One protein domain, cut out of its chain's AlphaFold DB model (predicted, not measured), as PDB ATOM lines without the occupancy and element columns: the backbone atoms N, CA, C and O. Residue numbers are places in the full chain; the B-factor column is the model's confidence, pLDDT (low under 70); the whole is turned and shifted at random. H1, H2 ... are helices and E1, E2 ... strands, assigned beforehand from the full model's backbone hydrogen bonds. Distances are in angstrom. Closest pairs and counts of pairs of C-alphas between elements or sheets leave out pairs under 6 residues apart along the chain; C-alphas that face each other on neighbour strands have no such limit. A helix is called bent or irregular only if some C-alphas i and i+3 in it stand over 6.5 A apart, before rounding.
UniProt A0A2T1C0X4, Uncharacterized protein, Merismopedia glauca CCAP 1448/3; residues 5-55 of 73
ATOM      1  N   SER A   5     -20.451  34.393 -18.293       89.56
ATOM      2  CA  SER A   5     -19.372  35.327 -18.642       89.56
ATOM      3  C   SER A   5     -19.635  36.034 -19.973       89.56
ATOM      4  O   SER A   5     -19.632  37.261 -20.018       89.56
ATOM      5  N   LEU A   6     -19.991  35.297 -21.030       91.62
ATOM      6  CA  LEU A   6     -20.329  35.884 -22.331       91.62
ATOM      7  C   LEU A   6     -21.570  36.785 -22.252       91.62
ATOM      8  O   LEU A   6     -21.614  37.838 -22.882       91.62
ATOM      9  N   LYS A   7     -22.559  36.446 -21.414       93.38
ATOM     10  CA  LYS A   7     -23.695  37.350 -21.140       93.38
ATOM     11  C   LYS A   7     -23.262  38.646 -20.450       93.38
ATOM     12  O   LYS A   7     -23.901  39.676 -20.645       93.38
ATOM     13  N   GLN A   8     -22.239  38.603 -19.598       93.31
ATOM     14  CA  GLN A   8     -21.702  39.804 -18.953       93.31
ATOM     15  C   GLN A   8     -20.877  40.641 -19.931       93.31
ATOM     16  O   GLN A   8     -21.029  41.859 -19.923       93.31
ATOM     17  N   ALA A   9     -20.096  40.006 -20.808       93.06
ATOM     18  CA  ALA A   9     -19.383  40.683 -21.892       93.06
ATOM     19  C   ALA A   9     -20.351  41.430 -22.826       93.06
ATOM     20  O   ALA A   9     -20.157  42.612 -23.095       93.06
ATOM     21  N   ASP A  10     -21.455  40.796 -23.232       91.81
ATOM     22  CA  ASP A  10     -22.488  41.449 -24.050       91.81
ATOM     23  C   ASP A  10     -23.142  42.639 -23.320       91.81
ATOM     24  O   ASP A  10     -23.256  43.740 -23.859       91.81
ATOM     25  N   LYS A  11     -23.485  42.480 -22.033       93.25
ATOM     26  CA  LYS A  11     -23.982  43.602 -21.214       93.25
ATOM     27  C   LYS A  11     -22.971  44.744 -21.109       93.25
ATOM     28  O   LYS A  11     -23.370  45.911 -21.143       93.25
ATOM     29  N   TRP A  12     -21.688  44.421 -20.950       93.56
ATOM     30  CA  TRP A  12     -20.615  45.408 -20.928       93.56
ATOM     31  C   TRP A  12     -20.551  46.155 -22.260       93.56
ATOM     32  O   TRP A  12     -20.531  47.386 -22.248       93.56
ATOM     33  N   TYR A  13     -20.628  45.447 -23.388       90.56
ATOM     34  CA  TYR A  13     -20.641  46.050 -24.717       90.56
ATOM     35  C   TYR A  13     -21.809  47.022 -24.882       90.56
ATOM     36  O   TYR A  13     -21.589  48.186 -25.199       90.56
ATOM     37  N   GLN A  14     -23.039  46.609 -24.564       89.75
ATOM     38  CA  GLN A  14     -24.210  47.489 -24.694       89.75
ATOM     39  C   GLN A  14     -24.086  48.758 -23.836       89.75
ATOM     40  O   GLN A  14     -24.453  49.851 -24.272       89.75
ATOM     41  N   LYS A  15     -23.525  48.637 -22.626       90.94
ATOM     42  CA  LYS A  15     -23.314  49.772 -21.717       90.94
ATOM     43  C   LYS A  15     -22.191  50.705 -22.184       90.94
ATOM     44  O   LYS A  15     -22.291  51.915 -21.988       90.94
ATOM     45  N   ASN A  16     -21.134  50.154 -22.778       89.38
ATOM     46  CA  ASN A  16     -19.913  50.881 -23.131       89.38
ATOM     47  C   ASN A  16     -19.768  51.127 -24.636       89.38
ATOM     48  O   ASN A  16     -18.748  51.668 -25.056       89.38
ATOM     49  N   ARG A  17     -20.784  50.805 -25.446       85.88
ATOM     50  CA  ARG A  17     -20.744  50.887 -26.913       85.88
ATOM     51  C   ARG A  17     -20.181  52.212 -27.403       85.88
ATOM     52  O   ARG A  17     -19.280  52.218 -28.220       85.88
ATOM     53  N   ARG A  18     -20.615  53.340 -26.828       86.06
ATOM     54  CA  ARG A  18     -20.122  54.688 -27.182       86.06
ATOM     55  C   ARG A  18     -18.624  54.898 -26.924       86.06
ATOM     56  O   ARG A  18     -18.002  55.682 -27.634       86.06
ATOM     57  N   ALA A  19     -18.044  54.217 -25.940       88.69
ATOM     58  CA  ALA A  19     -16.613  54.273 -25.651       88.69
ATOM     59  C   ALA A  19     -15.772  53.501 -26.681       88.69
ATOM     60  O   ALA A  19     -14.567  53.718 -26.742       88.69
ATOM     61  N   LEU A  20     -16.391  52.665 -27.525       90.50
ATOM     62  CA  LEU A  20     -15.711  51.946 -28.606       90.50
ATOM     63  C   LEU A  20     -15.461  52.811 -29.851       90.50
ATOM     64  O   LEU A  20     -14.893  52.333 -30.827       90.50
ATOM     65  N   LYS A  21     -15.844  54.094 -29.816       90.25
ATOM     66  CA  LYS A  21     -15.647  55.053 -30.912       90.25
ATOM     67  C   LYS A  21     -14.202  55.116 -31.447       90.25
ATOM     68  O   LYS A  21     -14.035  55.266 -32.652       90.25
ATOM     69  N   PRO A  22     -13.148  55.016 -30.612       91.75
ATOM     70  CA  PRO A  22     -11.772  55.006 -31.106       91.75
ATOM     71  C   PRO A  22     -11.435  53.806 -32.002       91.75
ATOM     72  O   PRO A  22     -10.542  53.923 -32.831       91.75
ATOM     73  N   TYR A  23     -12.162  52.692 -31.875       93.12
ATOM     74  CA  TYR A  23     -11.932  51.449 -32.623       93.12
ATOM     75  C   TYR A  23     -12.763  51.372 -33.913       93.12
ATOM     76  O   TYR A  23     -13.067  50.290 -34.407       93.12
ATOM     77  N   TRP A  24     -13.208  52.510 -34.450       91.00
ATOM     78  CA  TRP A  24     -14.023  52.552 -35.662       91.00
ATOM     79  C   TRP A  24     -13.374  51.831 -36.841       91.00
ATOM     80  O   TRP A  24     -12.254  52.139 -37.248       91.00
ATOM     81  N   GLY A  25     -14.125  50.896 -37.425       91.50
ATOM     82  CA  GLY A  25     -13.648  50.081 -38.534       91.50
ATOM     83  C   GLY A  25     -12.612  49.040 -38.114       91.50
ATOM     84  O   GLY A  25     -11.888  48.553 -38.979       91.50
ATOM     85  N   GLU A  26     -12.526  48.693 -36.832       96.00
ATOM     86  CA  GLU A  26     -11.643  47.653 -36.306       96.00
ATOM     87  C   GLU A  26     -12.443  46.458 -35.790       96.00
ATOM     88  O   GLU A  26     -13.612  46.560 -35.405       96.00
ATOM     89  N   TRP A  27     -11.813  45.289 -35.831       97.31
ATOM     90  CA  TRP A  27     -12.229  44.139 -35.045       97.31
ATOM     91  C   TRP A  27     -11.823  44.372 -33.603       97.31
ATOM     92  O   TRP A  27     -10.706  44.814 -33.349       97.31
ATOM     93  N   VAL A  28     -12.714  44.048 -32.675       97.00
ATOM     94  CA  VAL A  28     -12.481  44.207 -31.243       97.00
ATOM     95  C   VAL A  28     -12.862  42.910 -30.546       97.00
ATOM     96  O   VAL A  28     -13.988  42.439 -30.691       97.00
ATOM     97  N   ALA A  29     -11.934  42.354 -29.771       97.50
ATOM     98  CA  ALA A  29     -12.217  41.302 -28.806       97.50
ATOM     99  C   ALA A  29     -12.411  41.923 -27.419       97.50
ATOM    100  O   ALA A  29     -11.616  42.768 -26.997       97.50
ATOM    101  N   PHE A  30     -13.449  41.508 -26.695       96.50
ATOM    102  CA  PHE A  30     -13.769  42.061 -25.379       96.50
ATOM    103  C   PHE A  30     -14.382  41.039 -24.416       96.50
ATOM    104  O   PHE A  30     -14.990  40.039 -24.812       96.50
ATOM    105  N   THR A  31     -14.236  41.330 -23.125       96.44
ATOM    106  CA  THR A  31     -14.817  40.589 -21.999       96.44
ATOM    107  C   THR A  31     -15.747  41.499 -21.189       96.44
ATOM    108  O   THR A  31     -16.065  42.618 -21.594       96.44
ATOM    109  N   ALA A  32     -16.204  41.031 -20.025       95.06
ATOM    110  CA  ALA A  32     -16.936  41.867 -19.074       95.06
ATOM    111  C   ALA A  32     -16.083  43.008 -18.478       95.06
ATOM    112  O   ALA A  32     -16.649  43.954 -17.927       95.06
ATOM    113  N   ASP A  33     -14.755  42.927 -18.600       94.06
ATOM    114  CA  ASP A  33     -13.810  43.873 -18.003       94.06
ATOM    115  C   ASP A  33     -13.315  44.926 -19.002       94.06
ATOM    116  O   ASP A  33     -12.893  46.012 -18.601       94.06
ATOM    117  N   GLY A  34     -13.395  44.647 -20.305       95.06
ATOM    118  CA  GLY A  34     -12.966  45.596 -21.321       95.06
ATOM    119  C   GLY A  34     -12.589  44.981 -22.658       95.06
ATOM    120  O   GLY A  34     -12.738  43.781 -22.885       95.06
ATOM    121  N   VAL A  35     -12.067  45.838 -23.535       96.81
ATOM    122  CA  VAL A  35     -11.387  45.428 -24.768       96.81
ATOM    123  C   VAL A  35     -10.055  44.779 -24.408       96.81
ATOM    124  O   VAL A  35      -9.280  45.352 -23.646       96.81
ATOM    125  N   ILE A  36      -9.799  43.603 -24.975       97.56
ATOM    126  CA  ILE A  36      -8.571  42.828 -24.758       97.56
ATOM    127  C   ILE A  36      -7.668  42.792 -25.996       97.56
ATOM    128  O   ILE A  36      -6.465  42.609 -25.855       97.56
ATOM    129  N   ALA A  37      -8.226  42.988 -27.192       97.62
ATOM    130  CA  ALA A  37      -7.476  43.109 -28.439       97.62
ATOM    131  C   ALA A  37      -8.284  43.907 -29.464       97.62
ATOM    132  O   ALA A  37      -9.519  43.855 -29.457       97.62
ATOM    133  N   HIS A  38      -7.598  44.617 -30.355       97.69
ATOM    134  CA  HIS A  38      -8.233  45.281 -31.484       97.69
ATOM    135  C   HIS A  38      -7.261  45.444 -32.658       97.69
ATOM    136  O   HIS A  38      -6.067  45.654 -32.460       97.69
ATOM    137  N   ASP A  39      -7.772  45.331 -33.881       97.88
ATOM    138  CA  ASP A  39      -7.027  45.653 -35.103       97.88
ATOM    139  C   ASP A  39      -7.989  45.768 -36.296       97.88
ATOM    140  O   ASP A  39      -9.087  45.201 -36.308       97.88
ATOM    141  N   ARG A  40      -7.582  46.470 -37.354       95.94
ATOM    142  CA  ARG A  40      -8.329  46.487 -38.619       95.94
ATOM    143  C   ARG A  40      -8.355  45.116 -39.287       95.94
ATOM    144  O   ARG A  40      -9.375  44.789 -39.903       95.94
ATOM    145  N   ASP A  41      -7.285  44.343 -39.160       97.06
ATOM    146  CA  ASP A  41      -7.157  42.980 -39.659       97.06
ATOM    147  C   ASP A  41      -7.582  41.965 -38.585       97.06
ATOM    148  O   ASP A  41      -7.106  41.969 -37.451       97.06
ATOM    149  N   TYR A  42      -8.494  41.066 -38.955       97.06
ATOM    150  CA  TYR A  42      -9.033  40.056 -38.045       97.06
ATOM    151  C   TYR A  42      -7.954  39.125 -37.475       97.06
ATOM    152  O   TYR A  42      -7.981  38.802 -36.289       97.06
ATOM    153  N   PHE A  43      -7.007  38.682 -38.306       97.69
ATOM    154  CA  PHE A  43      -5.977  37.729 -37.893       97.69
ATOM    155  C   PHE A  43      -4.924  38.389 -37.011       97.69
ATOM    156  O   PHE A  43      -4.434  37.756 -36.077       97.69
ATOM    157  N   VAL A  44      -4.615  39.661 -37.276       98.06
ATOM    158  CA  VAL A  44      -3.718  40.445 -36.421       98.06
ATOM    159  C   VAL A  44      -4.353  40.664 -35.051       98.06
ATOM    160  O   VAL A  44      -3.696  40.407 -34.047       98.06
ATOM    161  N   MET A  45      -5.637  41.036 -34.996       97.88
ATOM    162  CA  MET A  45      -6.383  41.144 -33.737       97.88
ATOM    163  C   MET A  45      -6.395  39.808 -32.979       97.88
ATOM    164  O   MET A  45      -6.063  39.771 -31.797       97.88
ATOM    165  N   LEU A  46      -6.707  38.696 -33.658       97.25
ATOM    166  CA  LEU A  46      -6.776  37.371 -33.032       97.25
ATOM    167  C   LEU A  46      -5.427  36.947 -32.427       97.25
ATOM    168  O   LEU A  46      -5.397  36.342 -31.359       97.25
ATOM    169  N   ALA A  47      -4.317  37.286 -33.087       97.50
ATOM    170  CA  ALA A  47      -2.970  36.976 -32.614       97.50
ATOM    171  C   ALA A  47      -2.549  37.773 -31.364       97.50
ATOM    172  O   ALA A  47      -1.589  37.385 -30.700       97.50
ATOM    173  N   GLN A  48      -3.238  38.872 -31.042       97.00
ATOM    174  CA  GLN A  48      -2.984  39.666 -29.835       97.00
ATOM    175  C   GLN A  48      -3.702  39.115 -28.594       97.00
ATOM    176  O   GLN A  48      -3.368  39.509 -27.479       97.00
ATOM    177  N   ILE A  49      -4.692  38.230 -28.766       97.06
ATOM    178  CA  ILE A  49      -5.471  37.685 -27.650       97.06
ATOM    179  C   ILE A  49      -4.587  36.757 -26.815       97.06
ATOM    180  O   ILE A  49      -4.016  35.796 -27.331       97.06
ATOM    181  N   ASP A  50      -4.512  37.024 -25.510       95.75
ATOM    182  CA  ASP A  50      -3.824  36.151 -24.562       95.75
ATOM    183  C   ASP A  50      -4.461  34.744 -24.585       95.75
ATOM    184  O   ASP A  50      -5.658  34.618 -24.306       95.75
ATOM    185  N   PRO A  51      -3.693  33.672 -24.873       94.38
ATOM    186  CA  PRO A  51      -4.197  32.298 -24.886       94.38
ATOM    187  C   PRO A  51      -4.830  31.829 -23.568       94.38
ATOM    188  O   PRO A  51      -5.576  30.846 -23.568       94.38
ATOM    189  N   ALA A  52      -4.537  32.490 -22.442       95.44
ATOM    190  CA  ALA A  52      -5.174  32.213 -21.156       95.44
ATOM    191  C   ALA A  52      -6.647  32.668 -21.105       95.44
ATOM    192  O   ALA A  52      -7.411  32.178 -20.270       95.44
ATOM    193  N   ILE A  53      -7.062  33.582 -21.988       93.31
ATOM    194  CA  ILE A  53      -8.437  34.078 -22.076       93.31
ATOM    195  C   ILE A  53      -9.240  33.152 -22.992       93.31
ATOM    196  O   ILE A  53      -9.083  33.144 -24.209       93.31
ATOM    197  N   THR A  54     -10.149  32.383 -22.401       91.75
ATOM    198  CA  THR A  54     -10.938  31.368 -23.119       91.75
ATOM    199  C   THR A  54     -12.356  31.815 -23.468       91.75
ATOM    200  O   THR A  54     -13.007  31.185 -24.299       91.75
ATOM    201  N   GLU A  55     -12.846  32.901 -22.862       94.69
ATOM    202  CA  GLU A  55     -14.201  33.414 -23.071       94.69
ATOM    203  C   GLU A  55     -14.184  34.919 -23.351       94.69
ATOM    204  O   GLU A  55     -13.959  35.742 -22.463       94.69
TER     205      GLU A  55
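AT A GLANCE: This is residues 5 to 55 of the 73 residues of an uncharacterized protein of Merismopedia glauca CCAP 1448/3 (UniProt A0A2T1C0X4). A small, flat, ring-like domain: a long helix, H1, kinked into an L, makes one side, the two-stranded hairpin E1 and E2 runs across the open side of the L, and the short helix H2 packs on the hairpin's other side. After H2, residues 49 to 55 fold back toward the first printed residue, with the C-alphas of Ser 5 and Glu 55 7.1 A apart. The printed part has 51 residues with two named helices and two named strands, in the order H1, E1, E2, H2; the sheet has the order E1 - E2 and is antiparallel. The class is mixed, helices and strands, and the whole is compact, with a radius of gyration of the C-alphas of 10.8 A and spans of 26 by 26 by 11 A.

HOW THE PARTS SIT: H1, residues 5 to 23, has a kink of 82 degrees near residue 17. It is irregular: C-alphas 15 and 18 are 8.0 A apart, where about 5 A is found in a regular helix. The closest C-alphas of H1 and E1, residues 27 to 30, are those of Ala 9 and Phe 30, 6.8 A apart. The closest C-alphas of H1 and E2, residues 35 to 39, are those of Tyr 23 and His 38, 7.3 A apart. E1 and E2 form a hairpin of antiparallel neighbours, with 169 degrees between their directions. Across the pair, N 27 and O 39 are 2.8 A apart and N 29 and O 37 are 2.9 A apart, both within hydrogen-bond range. The closest C-alphas of E2 and H2, residues 42 to 48, are those of Asp 39 and Met 45, 4.8 A apart. Those of E1 and H2 are Trp 27 and Tyr 42, 6.0 A apart. H1 and H2 are apart. Every O i to N i+4 pair is within hydrogen-bond range in H2; in H1 it is 9 of 15.

IN THESE COORDINATES: H1 begins at C-alpha 5, at (-19.372, 35.327, -18.642), and ends at Tyr 23, 22.6 A from first to last C-alpha. E1, Trp 27 to Phe 30, is 10.0 A long, and E2, Val 35 to Asp 39, is 11.2 A long, with C-alpha 35 at (-11.387, 45.428, -24.768). H2, Tyr 42 to Gln 48, is 10.2 A long and ends at C-alpha 48, at (-2.984, 39.666, -29.835).

THE WHOLE: The two C-alphas farthest apart are those of Arg 18 and Ala 52, 27.7 A. The printed part, residues 5 to 55, has no cut, and the links H1 to E1, E1 to E2 and E2 to H2 are tight. The mean pLDDT of the printed part of this model is 94.1, and no printed residue is under 70.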